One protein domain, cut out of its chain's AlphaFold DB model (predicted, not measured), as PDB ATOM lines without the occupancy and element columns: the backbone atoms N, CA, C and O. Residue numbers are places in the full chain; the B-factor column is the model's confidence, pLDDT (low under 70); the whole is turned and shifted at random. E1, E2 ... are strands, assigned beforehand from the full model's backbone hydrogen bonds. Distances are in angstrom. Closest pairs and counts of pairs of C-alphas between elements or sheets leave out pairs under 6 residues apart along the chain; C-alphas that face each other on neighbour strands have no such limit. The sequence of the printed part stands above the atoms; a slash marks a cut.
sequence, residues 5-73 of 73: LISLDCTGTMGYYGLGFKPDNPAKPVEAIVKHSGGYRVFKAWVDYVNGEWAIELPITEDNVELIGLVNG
ATOM      1  N   LEU A   5     147.861 188.238 100.792       94.88
ATOM      2  CA  LEU A   5     149.147 188.272 101.480       94.88
ATOM      3  C   LEU A   5     149.558 186.837 101.833       94.88
ATOM      4  O   LEU A   5     148.806 186.105 102.483       94.88
ATOM      5  N   ILE A   6     150.726 186.412 101.363       94.94
ATOM      6  CA  ILE A   6     151.233 185.046 101.562       94.94
ATOM      7  C   ILE A   6     152.443 184.990 102.494       94.94
ATOM      8  O   ILE A   6     152.703 183.945 103.089       94.94
ATOM      9  N   SER A   7     153.190 186.087 102.608       95.31
ATOM     10  CA  SER A   7     154.327 186.224 103.514       95.31
ATOM     11  C   SER A   7     154.641 187.697 103.737       95.31
ATOM     12  O   SER A   7     154.281 188.550 102.925       95.31
ATOM     13  N   LEU A   8     155.368 187.971 104.812       95.88
ATOM     14  CA  LEU A   8     156.091 189.220 105.010       95.88
ATOM     15  C   LEU A   8     157.585 188.973 104.796       95.88
ATOM     16  O   LEU A   8     158.045 187.831 104.901       95.88
ATOM     17  N   ASP A   9     158.334 190.028 104.498       94.06
ATOM     18  CA  ASP A   9     159.789 189.990 104.602       94.06
ATOM     19  C   ASP A   9     160.237 189.938 106.075       94.06
ATOM     20  O   ASP A   9     159.436 190.070 107.004       94.06
ATOM     21  N   CYS A  10     161.535 189.744 106.315       92.81
ATOM     22  CA  CYS A  10     162.059 189.613 107.676       92.81
ATOM     23  C   CYS A  10     161.931 190.894 108.515       92.81
ATOM     24  O   CYS A  10     162.011 190.819 109.741       92.81
ATOM     25  N   THR A  11     161.730 192.052 107.878       93.94
ATOM     26  CA  THR A  11     161.519 193.329 108.570       93.94
ATOM     27  C   THR A  11     160.043 193.626 108.839       93.94
ATOM     28  O   THR A  11     159.742 194.483 109.669       93.94
ATOM     29  N   GLY A  12     159.120 192.928 108.169       93.12
ATOM     30  CA  GLY A  12     157.687 193.206 108.231       93.12
ATOM     31  C   GLY A  12     157.285 194.502 107.524       93.12
ATOM     32  O   GLY A  12     156.230 195.051 107.833       93.12
ATOM     33  N   THR A  13     158.118 195.016 106.613       93.94
ATOM     34  CA  THR A  13     157.848 196.248 105.847       93.94
ATOM     35  C   THR A  13     157.362 195.964 104.431       93.94
ATOM     36  O   THR A  13     156.682 196.809 103.844       93.94
ATOM     37  N   MET A  14     157.647 194.768 103.914       95.44
ATOM     38  CA  MET A  14     157.212 194.314 102.602       95.44
ATOM     39  C   MET A  14     156.254 193.137 102.741       95.44
ATOM     40  O   MET A  14     156.495 192.188 103.492       95.44
ATOM     41  N   GLY A  15     155.156 193.201 101.995       96.25
ATOM     42  CA  GLY A  15     154.225 192.100 101.820       96.25
ATOM     43  C   GLY A  15     154.448 191.410 100.484       96.25
ATOM     44  O   GLY A  15     154.538 192.065  99.445       96.25
ATOM     45  N   TYR A  16     154.485 190.081 100.515       96.31
ATOM     46  CA  TYR A  16     154.471 189.241  99.325       96.31
ATOM     47  C   TYR A  16     153.042 188.809  99.047       96.31
ATOM     48  O   TYR A  16     152.402 188.168  99.886       96.31
ATOM     49  N   TYR A  17     152.550 189.147  97.862       95.75
ATOM     50  CA  TYR A  17     151.168 188.914  97.475       95.75
ATOM     51  C   TYR A  17     151.068 187.948  96.303       95.75
ATOM     52  O   TYR A  17     151.601 188.232  95.233       95.75
ATOM     53  N   GLY A  18     150.345 186.843  96.483       95.19
ATOM     54  CA  GLY A  18     150.169 185.821  95.448       95.19
ATOM     55  C   GLY A  18     149.483 186.369  94.193       95.19
ATOM     56  O   GLY A  18     148.424 186.999  94.279       95.19
ATOM     57  N   LEU A  19     150.100 186.150  93.031       91.88
ATOM     58  CA  LEU A  19     149.594 186.583  91.727       91.88
ATOM     59  C   LEU A  19     148.684 185.537  91.073       91.88
ATOM     60  O   LEU A  19     147.890 185.888  90.208       91.88
ATOM     61  N   GLY A  20     148.797 184.254  91.430       88.19
ATOM     62  CA  GLY A  20     148.065 183.169  90.764       88.19
ATOM     63  C   GLY A  20     148.460 182.899  89.301       88.19
ATOM     64  O   GLY A  20     147.878 182.024  88.662       88.19
ATOM     65  N   PHE A  21     149.449 183.612  88.755       88.06
ATOM     66  CA  PHE A  21     150.010 183.392  87.419       88.06
ATOM     67  C   PHE A  21     151.514 183.668  87.403       88.06
ATOM     68  O   PHE A  21     152.047 184.373  88.258       88.06
ATOM     69  N   LYS A  22     152.212 183.107  86.411       88.00
ATOM     70  CA  LYS A  22     153.635 183.378  86.188       88.00
ATOM     71  C   LYS A  22     153.798 184.730  85.472       88.00
ATOM     72  O   LYS A  22     153.170 184.896  84.428       88.00
ATOM     73  N   PRO A  23     154.629 185.661  85.975       84.56
ATOM     74  CA  PRO A  23     154.909 186.924  85.291       84.56
ATOM     75  C   PRO A  23     155.678 186.692  83.981       84.56
ATOM     76  O   PRO A  23     156.437 185.726  83.860       84.56
ATOM     77  N   ASP A  24     155.537 187.614  83.026       82.81
ATOM     78  CA  ASP A  24     156.200 187.519  81.718       82.81
ATOM     79  C   ASP A  24     157.729 187.507  81.837       82.81
ATOM     80  O   ASP A  24     158.408 186.720  81.175       82.81
ATOM     81  N   ASN A  25     158.283 188.370  82.698       84.19
ATOM     82  CA  ASN A  25     159.719 188.446  82.944       84.19
ATOM     83  C   ASN A  25     160.034 188.750  84.422       84.19
ATOM     84  O   ASN A  25     160.133 189.919  84.792       84.19
ATOM     85  N   PRO A  26     160.256 187.726  85.265       82.88
ATOM     86  CA  PRO A  26     160.572 187.921  86.683       82.88
ATOM     87  C   PRO A  26     161.965 188.529  86.926       82.88
ATOM     88  O   PRO A  26     162.263 188.952  88.034       82.88
ATOM     89  N   ALA A  27     162.833 188.606  85.909       86.00
ATOM     90  CA  ALA A  27     164.163 189.206  86.042       86.00
ATOM     91  C   ALA A  27     164.153 190.745  85.949       86.00
ATOM     92  O   ALA A  27     165.216 191.369  85.937       86.00
ATOM     93  N   LYS A  28     162.973 191.366  85.842       88.06
ATOM     94  CA  LYS A  28     162.803 192.818  85.791       88.06
ATOM     95  C   LYS A  28     161.693 193.260  86.744       88.06
ATOM     96  O   LYS A  28     160.711 192.535  86.899       88.06
ATOM     97  N   PRO A  29     161.811 194.458  87.337       90.62
ATOM     98  CA  PRO A  29     160.720 195.025  88.103       90.62
ATOM     99  C   PRO A  29     159.565 195.409  87.172       90.62
ATOM    100  O   PRO A  29     159.780 195.828  86.033       90.62
ATOM    101  N   VAL A  30     158.351 195.317  87.695       92.19
ATOM    102  CA  VAL A  30     157.106 195.704  87.025       92.19
ATOM    103  C   VAL A  30     156.489 196.907  87.728       92.19
ATOM    104  O   VAL A  30     156.741 197.152  88.910       92.19
ATOM    105  N   GLU A  31     155.659 197.660  87.017       94.50
ATOM    106  CA  GLU A  31     154.798 198.658  87.642       94.50
ATOM    107  C   GLU A  31     153.477 198.006  88.052       94.50
ATOM    108  O   GLU A  31     152.676 197.584  87.215       94.50
ATOM    109  N   ALA A  32     153.258 197.912  89.359       94.00
ATOM    110  CA  ALA A  32     152.046 197.393  89.961       94.00
ATOM    111  C   ALA A  32     151.078 198.531  90.261       94.00
ATOM    112  O   ALA A  32     151.331 199.369  91.129       94.00
ATOM    113  N   ILE A  33     149.942 198.534  89.571       95.31
ATOM    114  CA  ILE A  33     148.833 199.436  89.859       95.31
ATOM    115  C   ILE A  33     147.907 198.708  90.824       95.31
ATOM    116  O   ILE A  33     147.281 197.710  90.459       95.31
ATOM    117  N   VAL A  34     147.806 199.206  92.051       95.31
ATOM    118  CA  VAL A  34     146.974 198.607  93.096       95.31
ATOM    119  C   VAL A  34     145.969 199.607  93.642       95.31
ATOM    120  O   VAL A  34     146.223 200.811  93.701       95.31
ATOM    121  N   LYS A  35     144.821 199.101  94.075       94.75
ATOM    122  CA  LYS A  35     143.860 199.837  94.883       94.75
ATOM    123  C   LYS A  35     144.029 199.422  96.342       94.75
ATOM    124  O   LYS A  35     143.940 198.239  96.668       94.75
ATOM    125  N   HIS A  36     144.280 200.400  97.205       90.88
ATOM    126  CA  HIS A  36     144.497 200.223  98.644       90.88
ATOM    127  C   HIS A  36     144.003 201.466  99.395       90.88
ATOM    128  O   HIS A  36     144.148 202.590  98.909       90.88
ATOM    129  N   SER A  37     143.369 201.269 100.555       86.06
ATOM    130  CA  SER A  37     142.823 202.349 101.400       86.06
ATOM    131  C   SER A  37     141.940 203.362 100.654       86.06
ATOM    132  O   SER A  37     141.995 204.565 100.893       86.06
ATOM    133  N   GLY A  38     141.133 202.871  99.707       85.50
ATOM    134  CA  GLY A  38     140.203 203.689  98.921       85.50
ATOM    135  C   GLY A  38     140.829 204.472  97.761       85.50
ATOM    136  O   GLY A  38     140.090 205.115  97.020       85.50
ATOM    137  N   GLY A  39     142.148 204.392  97.557       91.56
ATOM    138  CA  GLY A  39     142.862 205.073  96.475       91.56
ATOM    139  C   GLY A  39     143.629 204.121  95.558       91.56
ATOM    140  O   GLY A  39     143.812 202.947  95.873       91.56
ATOM    141  N   TYR A  40     144.093 204.651  94.428       94.50
ATOM    142  CA  TYR A  40     144.989 203.955  93.504       94.50
ATOM    143  C   TYR A  40     146.434 204.372  93.772       94.50
ATOM    144  O   TYR A  40     146.715 205.553  93.977       94.50
ATOM    145  N   ARG A  41     147.351 203.406  93.766       93.62
ATOM    146  CA  ARG A  41     148.791 203.620  93.920       93.62
ATOM    147  C   ARG A  41     149.541 202.815  92.870       93.62
ATOM    148  O   ARG A  41     149.103 201.728  92.497       93.62
ATOM    149  N   VAL A  42     150.664 203.358  92.415       94.44
ATOM    150  CA  VAL A  42     151.583 202.681  91.498       94.44
ATOM    151  C   VAL A  42     152.876 202.408  92.248       94.44
ATOM    152  O   VAL A  42     153.437 203.319  92.858       94.44
ATOM    153  N   PHE A  43     153.333 201.162  92.212       94.06
ATOM    154  CA  PHE A  43     154.590 200.738  92.814       94.06
ATOM    155  C   PHE A  43     155.487 200.123  91.760       94.06
ATOM    156  O   PHE A  43     155.029 199.336  90.939       94.06
ATOM    157  N   LYS A  44     156.780 200.430  91.823       94.62
ATOM    158  CA  LYS A  44     157.785 199.623  91.143       94.62
ATOM    159  C   LYS A  44     158.094 198.429  92.039       94.62
ATOM    160  O   LYS A  44     158.591 198.626  93.144       94.62
ATOM    161  N   ALA A  45     157.756 197.234  91.580       93.00
ATOM    162  CA  ALA A  45     157.736 196.026  92.389       93.00
ATOM    163  C   ALA A  45     158.509 194.893  91.714       93.00
ATOM    164  O   ALA A  45     158.507 194.773  90.485       93.00
ATOM    165  N   TRP A  46     159.153 194.057  92.521       93.38
ATOM    166  CA  TRP A  46     159.728 192.799  92.065       93.38
ATOM    167  C   TRP A  46     158.702 191.676  92.177       93.38
ATOM    168  O   TRP A  46     157.748 191.751  92.957       93.38
ATOM    169  N   VAL A  47     158.886 190.651  91.349       93.06
ATOM    170  CA  VAL A  47     158.085 189.433  91.408       93.06
ATOM    171  C   VAL A  47     159.005 188.275  91.749       93.06
ATOM    172  O   VAL A  47     159.911 187.952  90.984       93.06
ATOM    173  N   ASP A  48     158.724 187.636  92.874       92.62
ATOM    174  CA  ASP A  48     159.495 186.530  93.423       92.62
ATOM    175  C   ASP A  48     158.666 185.248  93.453       92.62
ATOM    176  O   ASP A  48     157.442 185.259  93.318       92.62
ATOM    177  N   TYR A  49     159.339 184.113  93.632       92.88
ATOM    178  CA  TYR A  49     158.672 182.840  93.877       92.88
ATOM    179  C   TYR A  49     158.758 182.507  95.367       92.88
ATOM    180  O   TYR A  49     159.820 182.146  95.875       92.88
ATOM    181  N   VAL A  50     157.638 182.652  96.074       93.88
ATOM    182  CA  VAL A  50     157.553 182.575  97.537       93.88
ATOM    183  C   VAL A  50     156.488 181.553  97.919       93.88
ATOM    184  O   VAL A  50     155.381 181.567  97.392       93.88
ATOM    185  N   ASN A  51     156.817 180.640  98.836       91.81
ATOM    186  CA  ASN A  51     155.896 179.607  99.333       91.81
ATOM    187  C   ASN A  51     155.208 178.774  98.226       91.81
ATOM    188  O   ASN A  51     154.070 178.339  98.385       91.81
ATOM    189  N   GLY A  52     155.901 178.533  97.106       91.88
ATOM    190  CA  GLY A  52     155.371 177.752  95.983       91.88
ATOM    191  C   GLY A  52     154.453 178.532  95.032       91.88
ATOM    192  O   GLY A  52     153.855 177.932  94.139       91.88
ATOM    193  N   GLU A  53     154.361 179.855  95.172       94.31
ATOM    194  CA  GLU A  53     153.554 180.723  94.316       94.31
ATOM    195  C   GLU A  53     154.364 181.935  93.826       94.31
ATOM    196  O   GLU A  53     155.263 182.426  94.507       94.31
ATOM    197  N   TRP A  54     154.053 182.429  92.624       94.12
ATOM    198  CA  TRP A  54     154.568 183.718  92.161       94.12
ATOM    199  C   TRP A  54     153.899 184.848  92.929       94.12
ATOM    200  O   TRP A  54     152.671 184.926  92.973       94.12
ATOM    201  N   ALA A  55     154.702 185.732  93.504       95.44
ATOM    202  CA  ALA A  55     154.234 186.785  94.376       95.44
ATOM    203  C   ALA A  55     154.873 188.122  94.041       95.44
ATOM    204  O   ALA A  55     156.055 188.194  93.721       95.44
ATOM    205  N   ILE A  56     154.080 189.182  94.136       94.94
ATOM    206  CA  ILE A  56     154.558 190.546  93.972       94.94
ATOM    207  C   ILE A  56     154.897 191.156  95.327       94.94
ATOM    208  O   ILE A  56     154.118 191.047  96.277       94.94
ATOM    209  N   GLU A  57     156.062 191.787  95.402       95.81
ATOM    210  CA  GLU A  57     156.536 192.492  96.587       95.81
ATOM    211  C   GLU A  57     155.977 193.921  96.604       95.81
ATOM    212  O   GLU A  57     156.200 194.700  95.674       95.81
ATOM    213  N   LEU A  58     155.239 194.282  97.655       95.75
ATOM    214  CA  LEU A  58     154.669 195.620  97.823       95.75
ATOM    215  C   LEU A  58     154.974 196.170  99.223       95.75
ATOM    216  O   LEU A  58     154.899 195.415 100.193       95.75
ATOM    217  N   PRO A  59     155.192 197.492  99.375       95.25
ATOM    218  CA  PRO A  59     155.352 198.153 100.676       95.25
ATOM    219  C   PRO A  59     153.987 198.368 101.359       95.25
ATOM    220  O   PRO A  59     153.616 199.477 101.751       95.25
ATOM    221  N   ILE A  60     153.186 197.306 101.408       94.19
ATOM    222  CA  ILE A  60     151.873 197.213 102.041       94.19
ATOM    223  C   ILE A  60     151.840 195.850 102.725       94.19
ATOM    224  O   ILE A  60     152.221 194.855 102.115       94.19
ATOM    225  N   THR A  61     151.340 195.771 103.951       94.56
ATOM    226  CA  THR A  61     151.344 194.534 104.756       94.56
ATOM    227  C   THR A  61     149.944 194.133 105.231       94.56
ATOM    228  O   THR A  61     149.785 193.432 106.225       94.56
ATOM    229  N   GLU A  62     148.913 194.569 104.504       89.62
ATOM    230  CA  GLU A  62     147.498 194.402 104.845       89.62
ATOM    231  C   GLU A  62     146.749 193.596 103.768       89.62
ATOM    232  O   GLU A  62     146.987 193.756 102.574       89.62
ATOM    233  N   ASP A  63     145.741 192.812 104.156       81.25
ATOM    234  CA  ASP A  63     144.984 191.915 103.255       81.25
ATOM    235  C   ASP A  63     143.989 192.612 102.293       81.25
ATOM    236  O   ASP A  63     143.209 191.959 101.585       81.25
ATOM    237  N   ASN A  64     143.962 193.946 102.273       85.75
ATOM    238  CA  ASN A  64     143.005 194.764 101.515       85.75
ATOM    239  C   ASN A  64     143.637 195.411 100.275       85.75
ATOM    240  O   ASN A  64     143.395 196.585  99.983       85.75
ATOM    241  N   VAL A  65     144.446 194.641  99.546       92.81
ATOM    242  CA  VAL A  65     145.085 195.080  98.302       92.81
ATOM    243  C   VAL A  65     144.389 194.442  97.105       92.81
ATOM    244  O   VAL A  65     144.213 193.224  97.020       92.81
ATOM    245  N   GLU A  66     143.998 195.274  96.145       94.69
ATOM    246  CA  GLU A  66     143.467 194.819  94.865       94.69
ATOM    247  C   GLU A  66     144.421 195.202  93.734       94.69
ATOM    248  O   GLU A  66     144.715 196.376  93.530       94.69
ATOM    249  N   LEU A  67     144.878 194.213  92.967       93.19
ATOM    250  CA  LEU A  67     145.657 194.433  91.757       93.19
ATOM    251  C   LEU A  67     144.745 194.888  90.617       93.19
ATOM    252  O   LEU A  67     143.794 194.186  90.254       93.19
ATOM    253  N   ILE A  68     145.062 196.043  90.042       94.75
ATOM    254  CA  ILE A  68     144.370 196.630  88.892       94.75
ATOM    255  C   ILE A  68     145.109 196.293  87.599       94.75
ATOM    256  O   ILE A  68     144.472 195.971  86.600       94.75
ATOM    257  N   GLY A  69     146.443 196.319  87.624       90.62
ATOM    258  CA  GLY A  69     147.262 195.965  86.471       90.62
ATOM    259  C   GLY A  69     148.739 195.812  86.812       90.62
ATOM    260  O   GLY A  69     149.214 196.353  87.812       90.62
ATOM    261  N   LEU A  70     149.442 195.074  85.954       89.62
ATOM    262  CA  LEU A  70     150.899 194.997  85.908       89.62
ATOM    263  C   LEU A  70     151.353 195.511  84.548       89.62
ATOM    264  O   LEU A  70     150.855 195.049  83.521       89.62
ATOM    265  N   VAL A  71     152.284 196.455  84.544       87.12
ATOM    266  CA  VAL A  71     152.897 196.974  83.321       87.12
ATOM    267  C   VAL A  71     154.373 196.591  83.336       87.12
ATOM    268  O   VAL A  71     155.092 196.894  84.289       87.12
ATOM    269  N   ASN A  72     154.815 195.885  82.296       76.38
ATOM    270  CA  ASN A  72     156.230 195.571  82.111       76.38
ATOM    271  C   ASN A  72     156.973 196.866  81.747       76.38
ATOM    272  O   ASN A  72     156.598 197.530  80.778       76.38
ATOM    273  N   GLY A  73     157.990 197.214  82.539       58.25
ATOM    274  CA  GLY A  73     158.884 198.349  82.281       58.25
ATOM    275  C   GLY A  73     160.033 198.044  81.326       58.25
ATOM    276  O   GLY A  73     160.295 196.853  81.019       58.25
TER     277      GLY A  73
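Overview. This is residues 5 to 73 of the 73 residues of an uncharacterized protein of Caldivirga sp (UniProt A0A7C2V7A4). Two small, strongly twisted sheets, partly face to face, make a wedge that is joined at one corner, where E4 turns sharply into E5; the far edges E1 and E7 stay apart. One sheet, order E1 - E2 - E6 - E5, is curled, and the other has the order E4 - E3 - E7; both are antiparallel. The printed part has 69 residues, with no named helix and seven strands, E1 to E7 in turn, and is all strand by class. It is compact, with a radius of gyration of the C-alphas of 11.1 A and spans of 29 by 26 by 19 A.

Along the chain. E1, residues 5 to 8, begins at C-alpha 5 at (149.147, 188.272, 101.480). E2 is residues 15 to 18. E3, residues 30 to 36, is 17.7 A long, and E4, residues 39 to 45, 17.9 A. E5 is residues 47 to 50, and E6, residues 53 to 58, is 15.3 A long. E7, residues 66 to 72, is 18.1 A long and ends at C-alpha 72 at (156.230, 195.571, 82.111).

Arrangement. The hairpin E1 and E2 has N 6 and O 16 at 2.8 A, within hydrogen-bond range. E2 and E6 have N 17 and O 56 at 2.9 A, and the hairpin E5 and E6 has N 55 and O 48 at 2.8 A. This sheet is only just strongly twisted, its C-alphas up to 4.5 A off its best plane. In the other, the hairpin E3 and E4 has N 32 and O 43 at 2.8 A, and E3 and E7 have N 68 and O 33 at 2.8 A. E4 runs on into E5 across Trp 46 at 81 degrees. The closest C-alphas of E4 and E6, those of Ala 45 and Glu 57, are 5.6 A apart. E3 and E6 are near each other.

Size, cuts and confidence. The C-alphas of Ala 27 and Gly 38, the two farthest apart, are 30.8 A apart. The printed part has no cut. The link from E2 to E3, 11 residues, is long. The mean pLDDT of the printed part is 91.4; residue 73, the chain's last, is under 70.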